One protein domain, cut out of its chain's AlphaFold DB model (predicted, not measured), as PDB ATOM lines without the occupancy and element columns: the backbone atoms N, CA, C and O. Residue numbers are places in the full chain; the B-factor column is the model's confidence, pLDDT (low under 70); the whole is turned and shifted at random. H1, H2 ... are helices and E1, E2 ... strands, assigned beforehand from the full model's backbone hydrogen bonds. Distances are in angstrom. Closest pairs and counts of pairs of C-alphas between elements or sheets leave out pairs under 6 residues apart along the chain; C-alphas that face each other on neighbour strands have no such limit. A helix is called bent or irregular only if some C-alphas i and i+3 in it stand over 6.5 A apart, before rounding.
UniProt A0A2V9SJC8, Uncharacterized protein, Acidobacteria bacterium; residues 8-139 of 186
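This is residues 8 to 139 of the 186 residues of an uncharacterized protein of Acidobacteria bacterium (UniProt A0A2V9SJC8). A small three-stranded sheet, E1, E3 and E2, sits at one end of a three-helix bundle, by the first residues of H2 and H5. H1, H2 and H5 make the bundle, their centres in a triangle; H4 crosses H2 steeply on the side away from H1 and H5, and short H3 packs on H5. The 132 printed residues hold five named helices and three named strands, in the order H1 H2 H3 H4 E1 E2 E3 H5; the sheet, in order E1 E3 E2, is mixed, and the class is mostly helix. The whole is compact and rounded, with a radius of gyration of the C-alphas of 14.0 A and spans of 40 by 34 by 29 A.

E3, residues 116 to 120, is the inner strand. E1, residues 98 to 100, is its parallel neighbour at 22 degrees, with N 98 and O 117 within hydrogen-bond range at 2.9 A. E2, residues 108 to 110, forms an antiparallel hairpin with E3 at 158 degrees; N 109 and O 118 are 2.9 A apart. Three helices are on the sheet but only graze it: H2, residues 37 to 54, with 37 to 41; H4, residues 73 to 90, with 75 to 83; H5, residues 121 to 134, with 121 to 124. H2 and H5 touch at a shallow tilt of 27 degrees, the same way, closest at the C-alphas of Gly 37 and Val 121, 6.0 A. H1, residues 8 to 27, forms a helical hairpin with H2 at a shallow tilt of 26 degrees, closest at the C-alphas of Ala 22 and Ala 40, 4.3 A. With residues 19 to 26 alone H1 touches H5, opposite ways at a shallow tilt of 28 degrees; the C-alphas of Val 26 and Ile 122, the closest, are 6.0 A apart. H2, with residues 38 to 45 alone, touches residues 83 to 88 of H4 at a steep tilt of 56 degrees, closest at the C-alphas of Leu 42 and Arg 84, 6.1 A. H3, residues 65 to 69, touches H5, closest at the C-alphas of Ile 68 and Ala 127, 6.5 A, and only just touches H4, with 3 pairs of C-alphas within 8 A, the closest Leu 65 and Val 76 at 6.6 A. H4 and H5 are apart. Every O i to N i+4 pair is within hydrogen-bond range in H1, H2, H3 and H5; in H4 it is 12 of 14.

E3 measures 10.9 A, E1 6.3 A and E2 6.4 A. H1 begins at C-alpha 8, (11.995, 37.855, 22.922), and is 28.5 A long. H2 measures 25.7 A, H3 5.6 A and H4 23.8 A; H4 is irregular, only just, with C-alphas 82 and 85 6.55 A apart. H5, 20.0 A, ends at C-alpha 134, (1.020, 33.491, 34.873).

The C-alphas of Ser 9 and Ser 112, the two farthest apart, are 42.7 A apart. The printed part has no cut and no long link. The mean pLDDT of the printed part is 93.8, and no printed residue is under 70.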
ATOM      1  N   GLN A   8      12.959  38.420  21.981       93.81
ATOM      2  CA  GLN A   8      11.995  37.855  22.922       93.81
ATOM      3  C   GLN A   8      12.707  37.001  23.973       93.81
ATOM      4  O   GLN A   8      12.495  37.235  25.160       93.81
ATOM      5  N   SER A   9      13.587  36.080  23.564       93.94
ATOM      6  CA  SER A   9      14.354  35.259  24.510       93.94
ATOM      7  C   SER A   9      15.278  36.106  25.384       93.94
ATOM      8  O   SER A   9      15.344  35.871  26.586       93.94
ATOM      9  N   MET A  10      15.886  37.158  24.829       94.19
ATOM     10  CA  MET A  10      16.657  38.139  25.605       94.19
ATOM     11  C   MET A  10      15.811  38.847  26.671       94.19
ATOM     12  O   MET A  10      16.250  39.024  27.801       94.19
ATOM     13  N   SER A  11      14.587  39.256  26.328       95.19
ATOM     14  CA  SER A  11      13.709  39.960  27.274       95.19
ATOM     15  C   SER A  11      13.174  39.039  28.366       95.19
ATOM     16  O   SER A  11      13.038  39.471  29.508       95.19
ATOM     17  N   ILE A  12      12.885  37.779  28.024       96.62
ATOM     18  CA  ILE A  12      12.486  36.755  28.994       96.62
ATOM     19  C   ILE A  12      13.619  36.525  29.993       96.62
ATOM     20  O   ILE A  12      13.384  36.656  31.192       96.62
ATOM     21  N   GLU A  13      14.841  36.275  29.518       96.56
ATOM     22  CA  GLU A  13      15.975  36.014  30.409       96.56
ATOM     23  C   GLU A  13      16.313  37.233  31.274       96.56
ATOM     24  O   GLU A  13      16.499  37.093  32.478       96.56
ATOM     25  N   ALA A  14      16.268  38.451  30.720       96.94
ATOM     26  CA  ALA A  14      16.465  39.667  31.510       96.94
ATOM     27  C   ALA A  14      15.433  39.805  32.649       96.94
ATOM     28  O   ALA A  14      15.790  40.170  33.768       96.94
ATOM     29  N   ILE A  15      14.154  39.500  32.393       98.00
ATOM     30  CA  ILE A  15      13.117  39.508  33.438       98.00
ATOM     31  C   ILE A  15      13.381  38.413  34.481       98.00
ATOM     32  O   ILE A  15      13.215  38.659  35.679       98.00
ATOM     33  N   GLU A  16      13.799  37.221  34.057       98.00
ATOM     34  CA  GLU A  16      14.149  36.128  34.968       98.00
ATOM     35  C   GLU A  16      15.340  36.488  35.862       98.00
ATOM     36  O   GLU A  16      15.262  36.286  37.075       98.00
ATOM     37  N   GLU A  17      16.385  37.106  35.308       98.25
ATOM     38  CA  GLU A  17      17.532  37.608  36.070       98.25
ATOM     39  C   GLU A  17      17.119  38.715  37.054       98.25
ATOM     40  O   GLU A  17      17.526  38.690  38.219       98.25
ATOM     41  N   TYR A  18      16.255  39.653  36.647       98.50
ATOM     42  CA  TYR A  18      15.724  40.675  37.559       98.50
ATOM     43  C   TYR A  18      14.970  40.055  38.735       98.50
ATOM     44  O   TYR A  18      15.170  40.467  39.880       98.50
ATOM     45  N   LEU A  19      14.121  39.059  38.472       98.62
ATOM     46  CA  LEU A  19      13.381  38.352  39.515       98.62
ATOM     47  C   LEU A  19      14.305  37.537  40.418       98.62
ATOM     48  O   LEU A  19      14.085  37.525  41.625       98.62
ATOM     49  N   TYR A  20      15.339  36.906  39.865       98.44
ATOM     50  CA  TYR A  20      16.330  36.161  40.636       98.44
ATOM     51  C   TYR A  20      17.094  37.069  41.610       98.44
ATOM     52  O   TYR A  20      17.212  36.768  42.799       98.44
ATOM     53  N   ILE A  21      17.561  38.233  41.146       98.56
ATOM     54  CA  ILE A  21      18.260  39.189  42.017       98.56
ATOM     55  C   ILE A  21      17.297  39.842  43.016       98.56
ATOM     56  O   ILE A  21      17.679  40.075  44.169       98.56
ATOM     57  N   ALA A  22      16.046  40.103  42.629       98.44
ATOM     58  CA  ALA A  22      15.022  40.571  43.560       98.44
ATOM     59  C   ALA A  22      14.744  39.530  44.658       98.44
ATOM     60  O   ALA A  22      14.702  39.897  45.831       98.44
ATOM     61  N   GLU A  23      14.637  38.245  44.307       98.44
ATOM     62  CA  GLU A  23      14.486  37.135  45.255       98.44
ATOM     63  C   GLU A  23      15.655  37.078  46.236       98.44
ATOM     64  O   GLU A  23      15.458  37.119  47.452       98.44
ATOM     65  N   HIS A  24      16.883  37.065  45.714       98.19
ATOM     66  CA  HIS A  24      18.081  37.074  46.543       98.19
ATOM     67  C   HIS A  24      18.089  38.275  47.499       98.19
ATOM     68  O   HIS A  24      18.396  38.141  48.684       98.19
ATOM     69  N   SER A  25      17.676  39.444  47.012       97.88
ATOM     70  CA  SER A  25      17.616  40.674  47.799       97.88
ATOM     71  C   SER A  25      16.607  40.606  48.949       97.88
ATOM     72  O   SER A  25      16.882  41.140  50.026       97.88
ATOM     73  N   VAL A  26      15.455  39.954  48.749       96.88
ATOM     74  CA  VAL A  26      14.425  39.812  49.792       96.88
ATOM     75  C   VAL A  26      14.665  38.631  50.732       96.88
ATOM     76  O   VAL A  26      14.173  38.656  51.855       96.88
ATOM     77  N   MET A  27      15.425  37.620  50.308       96.25
ATOM     78  CA  MET A  27      15.783  36.461  51.137       96.25
ATOM     79  C   MET A  27      17.051  36.687  51.966       96.25
ATOM     80  O   MET A  27      17.262  36.012  52.973       96.25
ATOM     81  N   THR A  28      17.899  37.641  51.578       96.38
ATOM     82  CA  THR A  28      19.154  37.901  52.288       96.38
ATOM     83  C   THR A  28      18.945  38.894  53.427       96.38
ATOM     84  O   THR A  28      18.689  40.082  53.209       96.38
ATOM     85  N   ALA A  29      19.106  38.407  54.657       94.06
ATOM     86  CA  ALA A  29      19.086  39.234  55.855       94.06
ATOM     87  C   ALA A  29      20.327  40.139  55.930       94.06
ATOM     88  O   ALA A  29      21.455  39.708  55.682       94.06
ATOM     89  N   LYS A  30      20.126  41.402  56.308       92.62
ATOM     90  CA  LYS A  30      21.224  42.336  56.582       92.62
ATOM     91  C   LYS A  30      21.735  42.181  58.018       92.62
ATOM     92  O   LYS A  30      20.933  41.912  58.911       92.62
ATOM     93  N   PRO A  31      23.023  42.478  58.282       88.62
ATOM     94  CA  PRO A  31      23.564  42.503  59.645       88.62
ATOM     95  C   PRO A  31      22.807  43.444  60.593       88.62
ATOM     96  O   PRO A  31      22.720  43.191  61.787       88.62
ATOM     97  N   THR A  32      22.233  44.521  60.056       84.25
ATOM     98  CA  THR A  32      21.449  45.523  60.796       84.25
ATOM     99  C   THR A  32      19.978  45.136  60.984       84.25
ATOM    100  O   THR A  32      19.194  45.951  61.460       84.25
ATOM    101  N   GLY A  33      19.576  43.938  60.556       86.31
ATOM    102  CA  GLY A  33      18.174  43.560  60.402       86.31
ATOM    103  C   GLY A  33      17.563  44.046  59.081       86.31
ATOM    104  O   GLY A  33      18.095  44.926  58.395       86.31
ATOM    105  N   GLY A  34      16.437  43.437  58.707       91.19
ATOM    106  CA  GLY A  34      15.757  43.680  57.433       91.19
ATOM    107  C   GLY A  34      16.443  43.025  56.228       91.19
ATOM    108  O   GLY A  34      17.270  42.128  56.374       91.19
ATOM    109  N   VAL A  35      16.076  43.482  55.025       95.81
ATOM    110  CA  VAL A  35      16.472  42.887  53.731       95.81
ATOM    111  C   VAL A  35      17.012  43.947  52.764       95.81
ATOM    112  O   VAL A  35      16.956  45.157  53.037       95.81
ATOM    113  N   TYR A  36      17.529  43.539  51.604       96.69
ATOM    114  CA  TYR A  36      17.960  44.452  50.536       96.69
ATOM    115  C   TYR A  36      16.759  45.009  49.749       96.69
ATOM    116  O   TYR A  36      16.599  44.788  48.556       96.69
ATOM    117  N   GLY A  37      15.908  45.776  50.437       95.81
ATOM    118  CA  GLY A  37      14.634  46.252  49.895       95.81
ATOM    119  C   GLY A  37      14.747  47.212  48.708       95.81
ATOM    120  O   GLY A  37      13.998  47.079  47.751       95.81
ATOM    121  N   TYR A  38      15.692  48.153  48.737       96.06
ATOM    122  CA  TYR A  38      15.876  49.123  47.652       96.06
ATOM    123  C   TYR A  38      16.175  48.471  46.291       96.06
ATOM    124  O   TYR A  38      15.398  48.686  45.359       96.06
ATOM    125  N   PRO A  39      17.229  47.641  46.138       96.69
ATOM    126  CA  PRO A  39      17.478  46.984  44.857       96.69
ATOM    127  C   PRO A  39      16.323  46.059  44.451       96.69
ATOM    128  O   PRO A  39      15.949  46.057  43.281       96.69
ATOM    129  N   ALA A  40      15.691  45.359  45.404       97.56
ATOM    130  CA  ALA A  40      14.518  44.535  45.118       97.56
ATOM    131  C   ALA A  40      13.373  45.358  44.504       97.56
ATOM    132  O   ALA A  40      12.908  45.040  43.414       97.56
ATOM    133  N   VAL A  41      12.945  46.445  45.155       96.69
ATOM    134  CA  VAL A  41      11.841  47.288  44.666       96.69
ATOM    135  C   VAL A  41      12.162  47.897  43.305       96.69
ATOM    136  O   VAL A  41      11.276  47.951  42.453       96.69
ATOM    137  N   LEU A  42      13.407  48.321  43.066       97.62
ATOM    138  CA  LEU A  42      13.806  48.870  41.770       97.62
ATOM    139  C   LEU A  42      13.665  47.829  40.649       97.62
ATOM    140  O   LEU A  42      13.040  48.113  39.630       97.62
ATOM    141  N   LEU A  43      14.191  46.619  40.856       98.31
ATOM    142  CA  LEU A  43      14.103  45.530  39.878       98.31
ATOM    143  C   LEU A  43      12.657  45.085  39.646       98.31
ATOM    144  O   LEU A  43      12.247  44.904  38.502       98.31
ATOM    145  N   LEU A  44      11.855  44.990  40.708       98.00
ATOM    146  CA  LEU A  44      10.428  44.688  40.604       98.00
ATOM    147  C   LEU A  44       9.681  45.758  39.804       98.00
ATOM    148  O   LEU A  44       8.872  45.416  38.944       98.00
ATOM    149  N   CYS A  45       9.989  47.042  40.017       96.94
ATOM    150  CA  CYS A  45       9.453  48.115  39.183       96.94
ATOM    151  C   CYS A  45       9.840  47.923  37.713       96.94
ATOM    152  O   CYS A  45       8.975  48.072  36.859       96.94
ATOM    153  N   CYS A  46      11.093  47.565  37.405       96.88
ATOM    154  CA  CYS A  46      11.527  47.296  36.029       96.88
ATOM    155  C   CYS A  46      10.744  46.143  35.384       96.88
ATOM    156  O   CYS A  46      10.310  46.270  34.240       96.88
ATOM    157  N   VAL A  47      10.526  45.046  36.118       97.62
ATOM    158  CA  VAL A  47       9.723  43.908  35.642       97.62
ATOM    159  C   VAL A  47       8.292  44.352  35.355       97.62
ATOM    160  O   VAL A  47       7.787  44.126  34.258       97.62
ATOM    161  N   VAL A  48       7.645  45.034  36.303       97.06
ATOM    162  CA  VAL A  48       6.268  45.509  36.120       97.06
ATOM    163  C   VAL A  48       6.162  46.481  34.946       97.06
ATOM    164  O   VAL A  48       5.193  46.421  34.192       97.06
ATOM    165  N   ASP A  49       7.158  47.342  34.743       95.38
ATOM    166  CA  ASP A  49       7.182  48.288  33.626       95.38
ATOM    167  C   ASP A  49       7.294  47.575  32.273       95.38
ATOM    168  O   ASP A  49       6.541  47.872  31.344       95.38
ATOM    169  N   ALA A  50       8.186  46.585  32.177       95.31
ATOM    170  CA  ALA A  50       8.341  45.769  30.979       95.31
ATOM    171  C   ALA A  50       7.043  45.022  30.641       95.31
ATOM    172  O   ALA A  50       6.564  45.101  29.508       95.31
ATOM    173  N   LEU A  51       6.428  44.370  31.633       95.19
ATOM    174  CA  LEU A  51       5.159  43.661  31.451       95.19
ATOM    175  C   LEU A  51       4.020  44.611  31.074       95.19
ATOM    176  O   LEU A  51       3.255  44.300  30.165       95.19
ATOM    177  N   SER A  52       3.968  45.800  31.680       95.19
ATOM    178  CA  SER A  52       2.995  46.838  31.317       95.19
ATOM    179  C   SER A  52       3.121  47.245  29.851       95.19
ATOM    180  O   SER A  52       2.117  47.358  29.148       95.19
ATOM    181  N   ASN A  53       4.352  47.421  29.366       93.56
ATOM    182  CA  ASN A  53       4.604  47.751  27.966       93.56
ATOM    183  C   ASN A  53       4.149  46.620  27.024       93.56
ATOM    184  O   ASN A  53       3.569  46.899  25.975       93.56
ATOM    185  N   TYR A  54       4.380  45.350  27.381       93.75
ATOM    186  CA  TYR A  54       3.950  44.207  26.563       93.75
ATOM    187  C   TYR A  54       2.434  43.988  26.577       93.75
ATOM    188  O   TYR A  54       1.875  43.598  25.554       93.75
ATOM    189  N   ALA A  55       1.765  44.308  27.683       92.69
ATOM    190  CA  ALA A  55       0.310  44.261  27.804       92.69
ATOM    191  C   ALA A  55      -0.415  45.443  27.124       92.69
ATOM    192  O   ALA A  55      -1.643  45.498  27.109       92.69
ATOM    193  N   GLY A  56       0.323  46.385  26.523       91.94
ATOM    194  CA  GLY A  56      -0.251  47.498  25.762       91.94
ATOM    195  C   GLY A  56      -0.626  48.722  26.600       91.94
ATOM    196  O   GLY A  56      -1.308  49.617  26.098       91.94
ATOM    197  N   HIS A  57      -0.167  48.806  27.851       93.75
ATOM    198  CA  HIS A  57      -0.287  50.034  28.634       93.75
ATOM    199  C   HIS A  57       0.609  51.149  28.065       93.75
ATOM    200  O   HIS A  57       1.559  50.878  27.324       93.75
ATOM    201  N   PRO A  58       0.354  52.426  28.425       92.00
ATOM    202  CA  PRO A  58       1.238  53.521  28.050       92.00
ATOM    203  C   PRO A  58       2.682  53.251  28.475       92.00
ATOM    204  O   PRO A  58       2.929  52.669  29.536       92.00
ATOM    205  N   GLN A  59       3.631  53.707  27.659       87.94
ATOM    206  CA  GLN A  59       5.041  53.410  27.873       87.94
ATOM    207  C   GLN A  59       5.515  53.869  29.258       87.94
ATOM    208  O   GLN A  59       5.279  55.007  29.680       87.94
ATOM    209  N   ASN A  60       6.234  52.982  29.938       86.56
ATOM    210  CA  ASN A  60       6.823  53.210  31.252       86.56
ATOM    211  C   ASN A  60       5.785  53.565  32.340       86.56
ATOM    212  O   ASN A  60       6.056  54.397  33.209       86.56
ATOM    213  N   SER A  61       4.542  53.085  32.242       90.00
ATOM    214  CA  SER A  61       3.439  53.525  33.114       90.00
ATOM    215  C   SER A  61       3.297  52.756  34.424       90.00
ATOM    216  O   SER A  61       2.598  53.253  35.306       90.00
ATOM    217  N   LEU A  62       3.926  51.584  34.564       94.44
ATOM    218  CA  LEU A  62       3.590  50.595  35.601       94.44
ATOM    219  C   LEU A  62       2.093  50.211  35.625       94.44
ATOM    220  O   LEU A  62       1.546  49.914  36.688       94.44
ATOM    221  N   GLY A  63       1.415  50.245  34.471       93.38
ATOM    222  CA  GLY A  63      -0.028  50.001  34.350       93.38
ATOM    223  C   GLY A  63      -0.506  48.678  34.958       93.38
ATOM    224  O   GLY A  63      -1.558  48.655  35.595       93.38
ATOM    225  N   GLU A  64       0.305  47.623  34.876       94.12
ATOM    226  CA  GLU A  64      -0.030  46.307  35.436       94.12
ATOM    227  C   GLU A  64      -0.096  46.284  36.967       94.12
ATOM    228  O   GLU A  64      -0.677  45.366  37.538       94.12
ATOM    229  N   LEU A  65       0.409  47.307  37.672       93.62
ATOM    230  CA  LEU A  65       0.209  47.392  39.124       93.62
ATOM    231  C   LEU A  65      -1.272  47.387  39.509       93.62
ATOM    232  O   LEU A  65      -1.603  46.885  40.580       93.62
ATOM    233  N   GLN A  66      -2.164  47.910  38.660       92.31
ATOM    234  CA  GLN A  66      -3.604  47.889  38.933       92.31
ATOM    235  C   GLN A  66      -4.134  46.453  38.970       92.31
ATOM    236  O   GLN A  66      -4.856  46.101  39.900       92.31
ATOM    237  N   SER A  67      -3.713  45.617  38.018       88.56
ATOM    238  CA  SER A  67      -4.057  44.193  37.951       88.56
ATOM    239  C   SER A  67      -3.433  43.405  39.104       88.56
ATOM    240  O   SER A  67      -4.089  42.568  39.716       88.56
ATOM    241  N   ILE A  68      -2.166  43.693  39.424       91.69
ATOM    242  CA  ILE A  68      -1.390  42.943  40.421       91.69
ATOM    243  C   ILE A  68      -1.854  43.268  41.850       91.69
ATOM    244  O   ILE A  68      -1.910  42.377  42.694       91.69
ATOM    245  N   LEU A  69      -2.164  44.539  42.136       90.69
ATOM    246  CA  LEU A  69      -2.356  45.047  43.502       90.69
ATOM    247  C   LEU A  69      -3.733  45.673  43.762       90.69
ATOM    248  O   LEU A  69      -3.970  46.145  44.871       90.69
ATOM    249  N   SER A  70      -4.638  45.693  42.776       89.38
ATOM    250  CA  SER A  70      -5.962  46.334  42.889       89.38
ATOM    251  C   SER A  70      -5.888  47.814  43.303       89.38
ATOM    252  O   SER A  70      -6.668  48.287  44.129       89.38
ATOM    253  N   VAL A  71      -4.926  48.554  42.743       91.31
ATOM    254  CA  VAL A  71      -4.695  49.983  43.029       91.31
ATOM    255  C   VAL A  71      -5.254  50.889  41.930       91.31
ATOM    256  O   VAL A  71      -5.391  50.495  40.776       91.31
ATOM    257  N   THR A  72      -5.546  52.142  42.273       92.81
ATOM    258  CA  THR A  72      -6.043  53.159  41.332       92.81
ATOM    259  C   THR A  72      -4.935  53.728  40.437       92.81
ATOM    260  O   THR A  72      -3.763  53.767  40.813       92.81
ATOM    261  N   SER A  73      -5.302  54.303  39.287       92.12
ATOM    262  CA  SER A  73      -4.356  55.012  38.404       92.12
ATOM    263  C   SER A  73      -3.581  56.135  39.101       92.12
ATOM    264  O   SER A  73      -2.409  56.356  38.792       92.12
ATOM    265  N   LYS A  74      -4.209  56.841  40.055       92.06
ATOM    266  CA  LYS A  74      -3.525  57.864  40.860       92.06
ATOM    267  C   LYS A  74      -2.436  57.225  41.723       92.06
ATOM    268  O   LYS A  74      -1.299  57.678  41.683       92.06
ATOM    269  N   GLN A  75      -2.763  56.145  42.429       93.06
ATOM    270  CA  GLN A  75      -1.810  55.415  43.269       93.06
ATOM    271  C   GLN A  75      -0.638  54.851  42.462       93.06
ATOM    272  O   GLN A  75       0.502  54.954  42.906       93.06
ATOM    273  N   VAL A  76      -0.884  54.328  41.255       94.25
ATOM    274  CA  VAL A  76       0.189  53.883  40.346       94.25
ATOM    275  C   VAL A  76       1.112  55.042  39.968       94.25
ATOM    276  O   VAL A  76       2.335  54.909  40.029       94.25
ATOM    277  N   LYS A  77       0.541  56.198  39.607       93.25
ATOM    278  CA  LYS A  77       1.316  57.395  39.259       93.25
ATOM    279  C   LYS A  77       2.163  57.880  40.438       93.25
ATOM    280  O   LYS A  77       3.345  58.173  40.251       93.25
ATOM    281  N   ASP A  78       1.575  57.948  41.628       92.62
ATOM    282  CA  ASP A  78       2.267  58.390  42.840       92.62
ATOM    283  C   ASP A  78       3.379  57.401  43.208       92.62
ATOM    284  O   ASP A  78       4.523  57.814  43.373       92.62
ATOM    285  N   PHE A  79       3.102  56.095  43.186       93.06
ATOM    286  CA  PHE A  79       4.101  55.046  43.398       93.06
ATOM    287  C   PHE A  79       5.279  55.144  42.419       93.06
ATOM    288  O   PHE A  79       6.440  55.134  42.834       93.06
ATOM    289  N   LYS A  80       5.001  55.300  41.118       94.06
ATOM    290  CA  LYS A  80       6.041  55.472  40.094       94.06
ATOM    291  C   LYS A  80       6.932  56.678  40.399       94.06
ATOM    292  O   LYS A  80       8.156  56.589  40.288       94.06
ATOM    293  N   ASN A  81       6.329  57.806  40.765       92.44
ATOM    294  CA  ASN A  81       7.069  59.033  41.042       92.44
ATOM    295  C   ASN A  81       7.884  58.926  42.334       92.44
ATOM    296  O   ASN A  81       9.048  59.314  42.344       92.44
ATOM    297  N   TRP A  82       7.285  58.393  43.396       91.94
ATOM    298  CA  TRP A  82       7.837  58.395  44.751       91.94
ATOM    299  C   TRP A  82       8.860  57.292  44.998       91.94
ATOM    300  O   TRP A  82       9.749  57.457  45.831       91.94
ATOM    301  N   TYR A  83       8.744  56.182  44.273       89.06
ATOM    302  CA  TYR A  83       9.650  55.051  44.413       89.06
ATOM    303  C   TYR A  83      10.470  54.856  43.156       89.06
ATOM    304  O   TYR A  83      11.650  55.170  43.174       89.06
ATOM    305  N   ARG A  84       9.876  54.405  42.045       92.25
ATOM    306  CA  ARG A  84      10.647  54.031  40.844       92.25
ATOM    307  C   ARG A  84      11.571  55.158  40.370       92.25
ATOM    308  O   ARG A  84      12.755  54.919  40.163       92.25
ATOM    309  N   ASN A  85      11.055  56.374  40.194       94.12
ATOM    310  CA  ASN A  85      11.841  57.487  39.652       94.12
ATOM    311  C   ASN A  85      12.871  58.024  40.650       94.12
ATOM    312  O   ASN A  85      14.033  58.189  40.284       94.12
ATOM    313  N   LEU A  86      12.469  58.286  41.897       94.50
ATOM    314  CA  LEU A  86      13.405  58.749  42.924       94.50
ATOM    315  C   LEU A  86      14.510  57.716  43.177       94.50
ATOM    316  O   LEU A  86      15.687  58.072  43.236       94.50
ATOM    317  N   LEU A  87      14.160  56.433  43.222       93.56
ATOM    318  CA  LEU A  87      15.114  55.373  43.512       93.56
ATOM    319  C   LEU A  87      16.095  55.166  42.358       93.56
ATOM    320  O   LEU A  87      17.293  55.056  42.597       93.56
ATOM    321  N   ALA A  88      15.608  55.175  41.114       94.31
ATOM    322  CA  ALA A  88      16.446  54.995  39.931       94.31
ATOM    323  C   ALA A  88      17.375  56.188  39.654       94.31
ATOM    324  O   ALA A  88      18.485  55.994  39.164       94.31
ATOM    325  N   HIS A  89      16.924  57.418  39.922       95.00
ATOM    326  CA  HIS A  89      17.637  58.628  39.492       95.00
ATOM    327  C   HIS A  89      18.352  59.367  40.622       95.00
ATOM    328  O   HIS A  89      19.229  60.181  40.349       95.00
ATOM    329  N   GLN A  90      17.977  59.113  41.876       95.75
ATOM    330  CA  GLN A  90      18.511  59.827  43.037       95.75
ATOM    331  C   GLN A  90      18.903  58.893  44.191       95.75
ATOM    332  O   GLN A  90      19.378  59.379  45.209       95.75
ATOM    333  N   ALA A  91      18.728  57.573  44.048       94.50
ATOM    334  CA  ALA A  91      19.006  56.588  45.098       94.50
ATOM    335  C   ALA A  91      18.279  56.873  46.431       94.50
ATOM    336  O   ALA A  91      18.768  56.524  47.506       94.50
ATOM    337  N   ILE A  92      17.092  57.486  46.357       94.31
ATOM    338  CA  ILE A  92      16.223  57.774  47.506       94.31
ATOM    339  C   ILE A  92      14.796  57.294  47.232       94.31
ATOM    340  O   ILE A  92      14.412  57.056  46.093       94.31
ATOM    341  N   ILE A  93      13.990  57.193  48.283       93.50
ATOM    342  CA  ILE A  93      12.528  57.096  48.182       93.50
ATOM    343  C   ILE A  93      11.916  58.368  48.769       93.50
ATOM    344  O   ILE A  93      12.611  59.135  49.440       93.50
ATOM    345  N   MET A  94      10.630  58.606  48.519       94.38
ATOM    346  CA  MET A  94       9.937  59.769  49.079       94.38
ATOM    347  C   MET A  94      10.081  59.816  50.616       94.38
ATOM    348  O   MET A  94       9.787  58.817  51.281       94.38
ATOM    349  N   PRO A  95      10.513  60.947  51.208       90.94
ATOM    350  CA  PRO A  95      10.541  61.104  52.657       90.94
ATOM    351  C   PRO A  95       9.176  60.839  53.302       90.94
ATOM    352  O   PRO A  95       8.140  61.205  52.755       90.94
ATOM    353  N   GLY A  96       9.179  60.206  54.476       88.25
ATOM    354  CA  GLY A  96       7.948  59.795  55.164       88.25
ATOM    355  C   GLY A  96       7.361  58.471  54.667       88.25
ATOM    356  O   GLY A  96       6.324  58.046  55.166       88.25
ATOM    357  N   THR A  97       8.031  57.801  53.728       91.19
ATOM    358  CA  THR A  97       7.675  56.457  53.278       91.19
ATOM    359  C   THR A  97       8.710  55.422  53.712       91.19
ATOM    360  O   THR A  97       9.853  55.774  54.014       91.19
ATOM    361  N   GLN A  98       8.325  54.143  53.769       92.56
ATOM    362  CA  GLN A  98       9.216  53.075  54.223       92.56
ATOM    363  C   GLN A  98       9.098  51.779  53.415       92.56
ATOM    364  O   GLN A  98       8.027  51.393  52.944       92.56
ATOM    365  N   LEU A  99      10.224  51.068  53.321       94.38
ATOM    366  CA  LEU A  99      10.275  49.683  52.864       94.38
ATOM    367  C   LEU A  99      10.289  48.756  54.078       94.38
ATOM    368  O   LEU A  99      11.135  48.909  54.958       94.38
ATOM    369  N   SER A 100       9.392  47.775  54.099       94.12
ATOM    370  CA  SER A 100       9.261  46.817  55.197       94.12
ATOM    371  C   SER A 100       9.445  45.375  54.705       94.12
ATOM    372  O   SER A 100       8.940  45.027  53.633       94.12
ATOM    373  N   PRO A 101      10.156  44.511  55.453       93.44
ATOM    374  CA  PRO A 101      10.200  43.075  55.188       93.44
ATOM    375  C   PRO A 101       8.966  42.333  55.732       93.44
ATOM    376  O   PRO A 101       8.887  41.119  55.589       93.44
ATOM    377  N   GLU A 102       8.027  43.017  56.392       92.50
ATOM    378  CA  GLU A 102       6.835  42.384  56.960       92.50
ATOM    379  C   GLU A 102       6.005  41.645  55.904       92.50
ATOM    380  O   GLU A 102       5.846  42.097  54.769       92.50
ATOM    381  N   SER A 103       5.434  40.513  56.310       86.44
ATOM    382  CA  SER A 103       4.591  39.661  55.466       86.44
ATOM    383  C   SER A 103       3.089  39.845  55.705       86.44
ATOM    384  O   SER A 103       2.288  39.340  54.925       86.44
ATOM    385  N   ILE A 104       2.694  40.550  56.769       86.69
ATOM    386  CA  ILE A 104       1.289  40.747  57.149       86.69
ATOM    387  C   ILE A 104       0.813  42.112  56.658       86.69
ATOM    388  O   ILE A 104       1.424  43.120  56.993       86.69
ATOM    389  N   GLY A 105      -0.308  42.143  55.936       86.19
ATOM    390  CA  GLY A 105      -0.953  43.365  55.451       86.19
ATOM    391  C   GLY A 105      -0.951  43.479  53.926       86.19
ATOM    392  O   GLY A 105      -0.509  42.577  53.217       86.19
ATOM    393  N   GLY A 106      -1.471  44.599  53.417       89.25
ATOM    394  CA  GLY A 106      -1.444  44.895  51.984       89.25
ATOM    395  C   GLY A 106      -0.013  45.071  51.468       89.25
ATOM    396  O   GLY A 106       0.868  45.529  52.200       89.25
ATOM    397  N   VAL A 107       0.214  44.729  50.196       94.31
ATOM    398  CA  VAL A 107       1.527  44.872  49.538       94.31
ATOM    399  C   VAL A 107       2.024  46.317  49.596       94.31
ATOM    400  O   VAL A 107       3.186  46.566  49.916       94.31
ATOM    401  N   ILE A 108       1.129  47.264  49.311       92.94
ATOM    402  CA  ILE A 108       1.356  48.694  49.493       92.94
ATOM    403  C   ILE A 108       0.269  49.202  50.431       92.94
ATOM    404  O   ILE A 108      -0.920  49.008  50.168       92.94
ATOM    405  N   GLU A 109       0.673  49.855  51.513       92.25
ATOM    406  CA  GLU A 109      -0.249  50.660  52.302       92.25
ATOM    407  C   GLU A 109      -0.315  52.069  51.754       92.25
ATOM    408  O   GLU A 109       0.699  52.670  51.391       92.25
ATOM    409  N   PHE A 110      -1.532  52.590  51.737       88.88
ATOM    410  CA  PHE A 110      -1.810  53.954  51.349       88.88
ATOM    411  C   PHE A 110      -2.340  54.715  52.557       88.88
ATOM    412  O   PHE A 110      -3.204  54.220  53.283       88.88
ATOM    413  N   GLY A 111      -1.825  55.924  52.764       87.12
ATOM    414  CA  GLY A 111      -2.351  56.857  53.752       87.12
ATOM    415  C   GLY A 111      -3.749  57.356  53.378       87.12
ATOM    416  O   GLY A 111      -4.274  57.079  52.297       87.12
ATOM    417  N   SER A 112      -4.348  58.163  54.255       85.62
ATOM    418  CA  SER A 112      -5.687  58.741  54.057       85.62
ATOM    419  C   SER A 112      -5.813  59.623  52.805       85.62
ATOM    420  O   SER A 112      -6.905  59.775  52.265       85.62
ATOM    421  N   THR A 113      -4.701  60.171  52.313       84.12
ATOM    422  CA  THR A 113      -4.594  60.958  51.070       84.12
ATOM    423  C   THR A 113      -4.450  60.091  49.808       84.12
ATOM    424  O   THR A 113      -4.397  60.611  48.688       84.12
ATOM    425  N   GLY A 114      -4.387  58.763  49.963       82.75
ATOM    426  CA  GLY A 114      -4.145  57.805  48.883       82.75
ATOM    427  C   GLY A 114      -2.675  57.701  48.464       82.75
ATOM    428  O   GLY A 114      -2.384  57.127  47.418       82.75
ATOM    429  N   GLU A 115      -1.758  58.263  49.246       87.12
ATOM    430  CA  GLU A 115      -0.317  58.249  48.992       87.12
ATOM    431  C   GLU A 115       0.346  56.999  49.587       87.12
ATOM    432  O   GLU A 115      -0.031  56.585  50.684       87.12
ATOM    433  N   PRO A 116       1.318  56.373  48.900       87.81
ATOM    434  CA  PRO A 116       1.942  55.144  49.380       87.81
ATOM    435  C   PRO A 116       2.862  55.415  50.577       87.81
ATOM    436  O   PRO A 116       3.852  56.133  50.451       87.81
ATOM    437  N   THR A 117       2.575  54.804  51.726       92.12
ATOM    438  CA  THR A 117       3.307  55.006  52.990       92.12
ATOM    439  C   THR A 117       4.257  53.855  53.307       92.12
ATOM    440  O   THR A 117       5.387  54.088  53.735       92.12
ATOM    441  N   ILE A 118       3.832  52.613  53.061       94.31
ATOM    442  CA  ILE A 118       4.627  51.402  53.302       94.31
ATOM    443  C   ILE A 118       4.609  50.537  52.047       94.31
ATOM    444  O   ILE A 118       3.538  50.218  51.535       94.31
ATOM    445  N   ILE A 119       5.782  50.092  51.597       94.94
ATOM    446  CA  ILE A 119       5.897  48.970  50.658       94.94
ATOM    447  C   ILE A 119       6.423  47.761  51.415       94.94
ATOM    448  O   ILE A 119       7.548  47.769  51.924       94.94
ATOM    449  N   ARG A 120       5.638  46.687  51.423       96.25
ATOM    450  CA  ARG A 120       6.077  45.388  51.925       96.25
ATOM    451  C   ARG A 120       6.798  44.636  50.825       96.25
ATOM    452  O   ARG A 120       6.185  44.128  49.888       96.25
ATOM    453  N   VAL A 121       8.120  44.584  50.928       96.38
ATOM    454  CA  VAL A 121       8.981  44.152  49.823       96.38
ATOM    455  C   VAL A 121       8.807  42.663  49.519       96.38
ATOM    456  O   VAL A 121       8.762  42.288  48.350       96.38
ATOM    457  N   ILE A 122       8.660  41.816  50.545       96.31
ATOM    458  CA  ILE A 122       8.459  40.370  50.358       96.31
ATOM    459  C   ILE A 122       7.105  40.089  49.671       96.31
ATOM    460  O   ILE A 122       7.116  39.455  48.614       96.31
ATOM    461  N   PRO A 123       5.959  40.603  50.168       96.88
ATOM    462  CA  PRO A 123       4.687  40.521  49.449       96.88
ATOM    463  C   PRO A 123       4.738  41.096  48.032       96.88
ATOM    464  O   PRO A 123       4.143  40.528  47.118       96.88
ATOM    465  N   PHE A 124       5.471  42.194  47.815       97.31
ATOM    466  CA  PHE A 124       5.588  42.781  46.482       97.31
ATOM    467  C   PHE A 124       6.335  41.859  45.515       97.31
ATOM    468  O   PHE A 124       5.853  41.623  44.408       97.31
ATOM    469  N   TYR A 125       7.453  41.267  45.950       97.75
ATOM    470  CA  TYR A 125       8.152  40.236  45.180       97.75
ATOM    471  C   TYR A 125       7.220  39.070  44.835       97.75
ATOM    472  O   TYR A 125       7.124  38.688  43.671       97.75
ATOM    473  N   GLN A 126       6.485  38.542  45.817       97.25
ATOM    474  CA  GLN A 126       5.571  37.413  45.616       97.25
ATOM    475  C   GLN A 126       4.460  37.732  44.609       97.25
ATOM    476  O   GLN A 126       4.167  36.908  43.739       97.25
ATOM    477  N   ALA A 127       3.873  38.930  44.685       97.06
ATOM    478  CA  ALA A 127       2.829  39.369  43.764       97.06
ATOM    479  C   ALA A 127       3.356  39.469  42.323       97.06
ATOM    480  O   ALA A 127       2.767  38.902  41.401       97.06
ATOM    481  N   VAL A 128       4.515  40.107  42.129       97.75
ATOM    482  CA  VAL A 128       5.137  40.245  40.802       97.75
ATOM    483  C   VAL A 128       5.622  38.896  40.267       97.75
ATOM    484  O   VAL A 128       5.438  38.617  39.085       97.75
ATOM    485  N   LYS A 129       6.193  38.023  41.107       97.94
ATOM    486  CA  LYS A 129       6.620  36.676  40.700       97.94
ATOM    487  C   LYS A 129       5.430  35.817  40.276       97.94
ATOM    488  O   LYS A 129       5.510  35.130  39.260       97.94
ATOM    489  N   THR A 130       4.323  35.882  41.015       97.12
ATOM    490  CA  THR A 130       3.072  35.192  40.659       97.12
ATOM    491  C   THR A 130       2.544  35.691  39.320       97.12
ATOM    492  O   THR A 130       2.231  34.884  38.445       97.12
ATOM    493  N   TRP A 131       2.522  37.012  39.133       95.94
ATOM    494  CA  TRP A 131       2.123  37.619  37.869       95.94
ATOM    495  C   TRP A 131       3.019  37.178  36.710       95.94
ATOM    496  O   TRP A 131       2.518  36.700  35.696       95.94
ATOM    497  N   TRP A 132       4.344  37.239  36.883       97.44
ATOM    498  CA  TRP A 132       5.295  36.752  35.887       97.44
ATOM    499  C   TRP A 132       5.042  35.295  35.530       97.44
ATOM    500  O   TRP A 132       4.989  34.975  34.350       97.44
ATOM    501  N   ASN A 133       4.843  34.411  36.511       97.38
ATOM    502  CA  ASN A 133       4.599  32.992  36.259       97.38
ATOM    503  C   ASN A 133       3.337  32.770  35.404       97.38
ATOM    504  O   ASN A 133       3.375  31.943  34.494       97.38
ATOM    505  N   GLY A 134       2.273  33.546  35.637       95.50
ATOM    506  CA  GLY A 134       1.020  33.491  34.873       95.50
ATOM    507  C   GLY A 134       1.020  34.254  33.541       95.50
ATOM    508  O   GLY A 134       0.133  34.029  32.722       95.50
ATOM    509  N   PHE A 135       1.993  35.136  33.299       95.25
ATOM    510  CA  PHE A 135       2.060  35.944  32.080       95.25
ATOM    511  C   PHE A 135       2.267  35.066  30.835       95.25
ATOM    512  O   PHE A 135       3.068  34.128  30.872       95.25
ATOM    513  N   ASP A 136       1.605  35.377  29.718       95.38
ATOM    514  CA  ASP A 136       1.825  34.678  28.448       95.38
ATOM    515  C   ASP A 136       3.142  35.135  27.801       95.38
ATOM    516  O   ASP A 136       3.234  36.226  27.234       95.38
ATOM    517  N   LYS A 137       4.177  34.288  27.851       95.88
ATOM    518  CA  LYS A 137       5.510  34.622  27.312       95.88
ATOM    519  C   LYS A 137       5.485  34.747  25.789       95.88
ATOM    520  O   LYS A 137       6.302  35.487  25.243       95.88
ATOM    521  N   ALA A 138       4.541  34.098  25.100       94.44
ATOM    522  CA  ALA A 138       4.395  34.210  23.648       94.44
ATOM    523  C   ALA A 138       3.933  35.614  23.213       94.44
ATOM    524  O   ALA A 138       4.194  36.033  22.082       94.44
ATOM    525  N   SER A 139       3.299  36.370  24.116       92.62
ATOM    526  CA  SER A 139       2.877  37.755  23.873       92.62
ATOM    527  C   SER A 139       4.026  38.775  23.930       92.62
ATOM    528  O   SER A 139       3.878  39.892  23.428       92.62
TER     529      SER A 139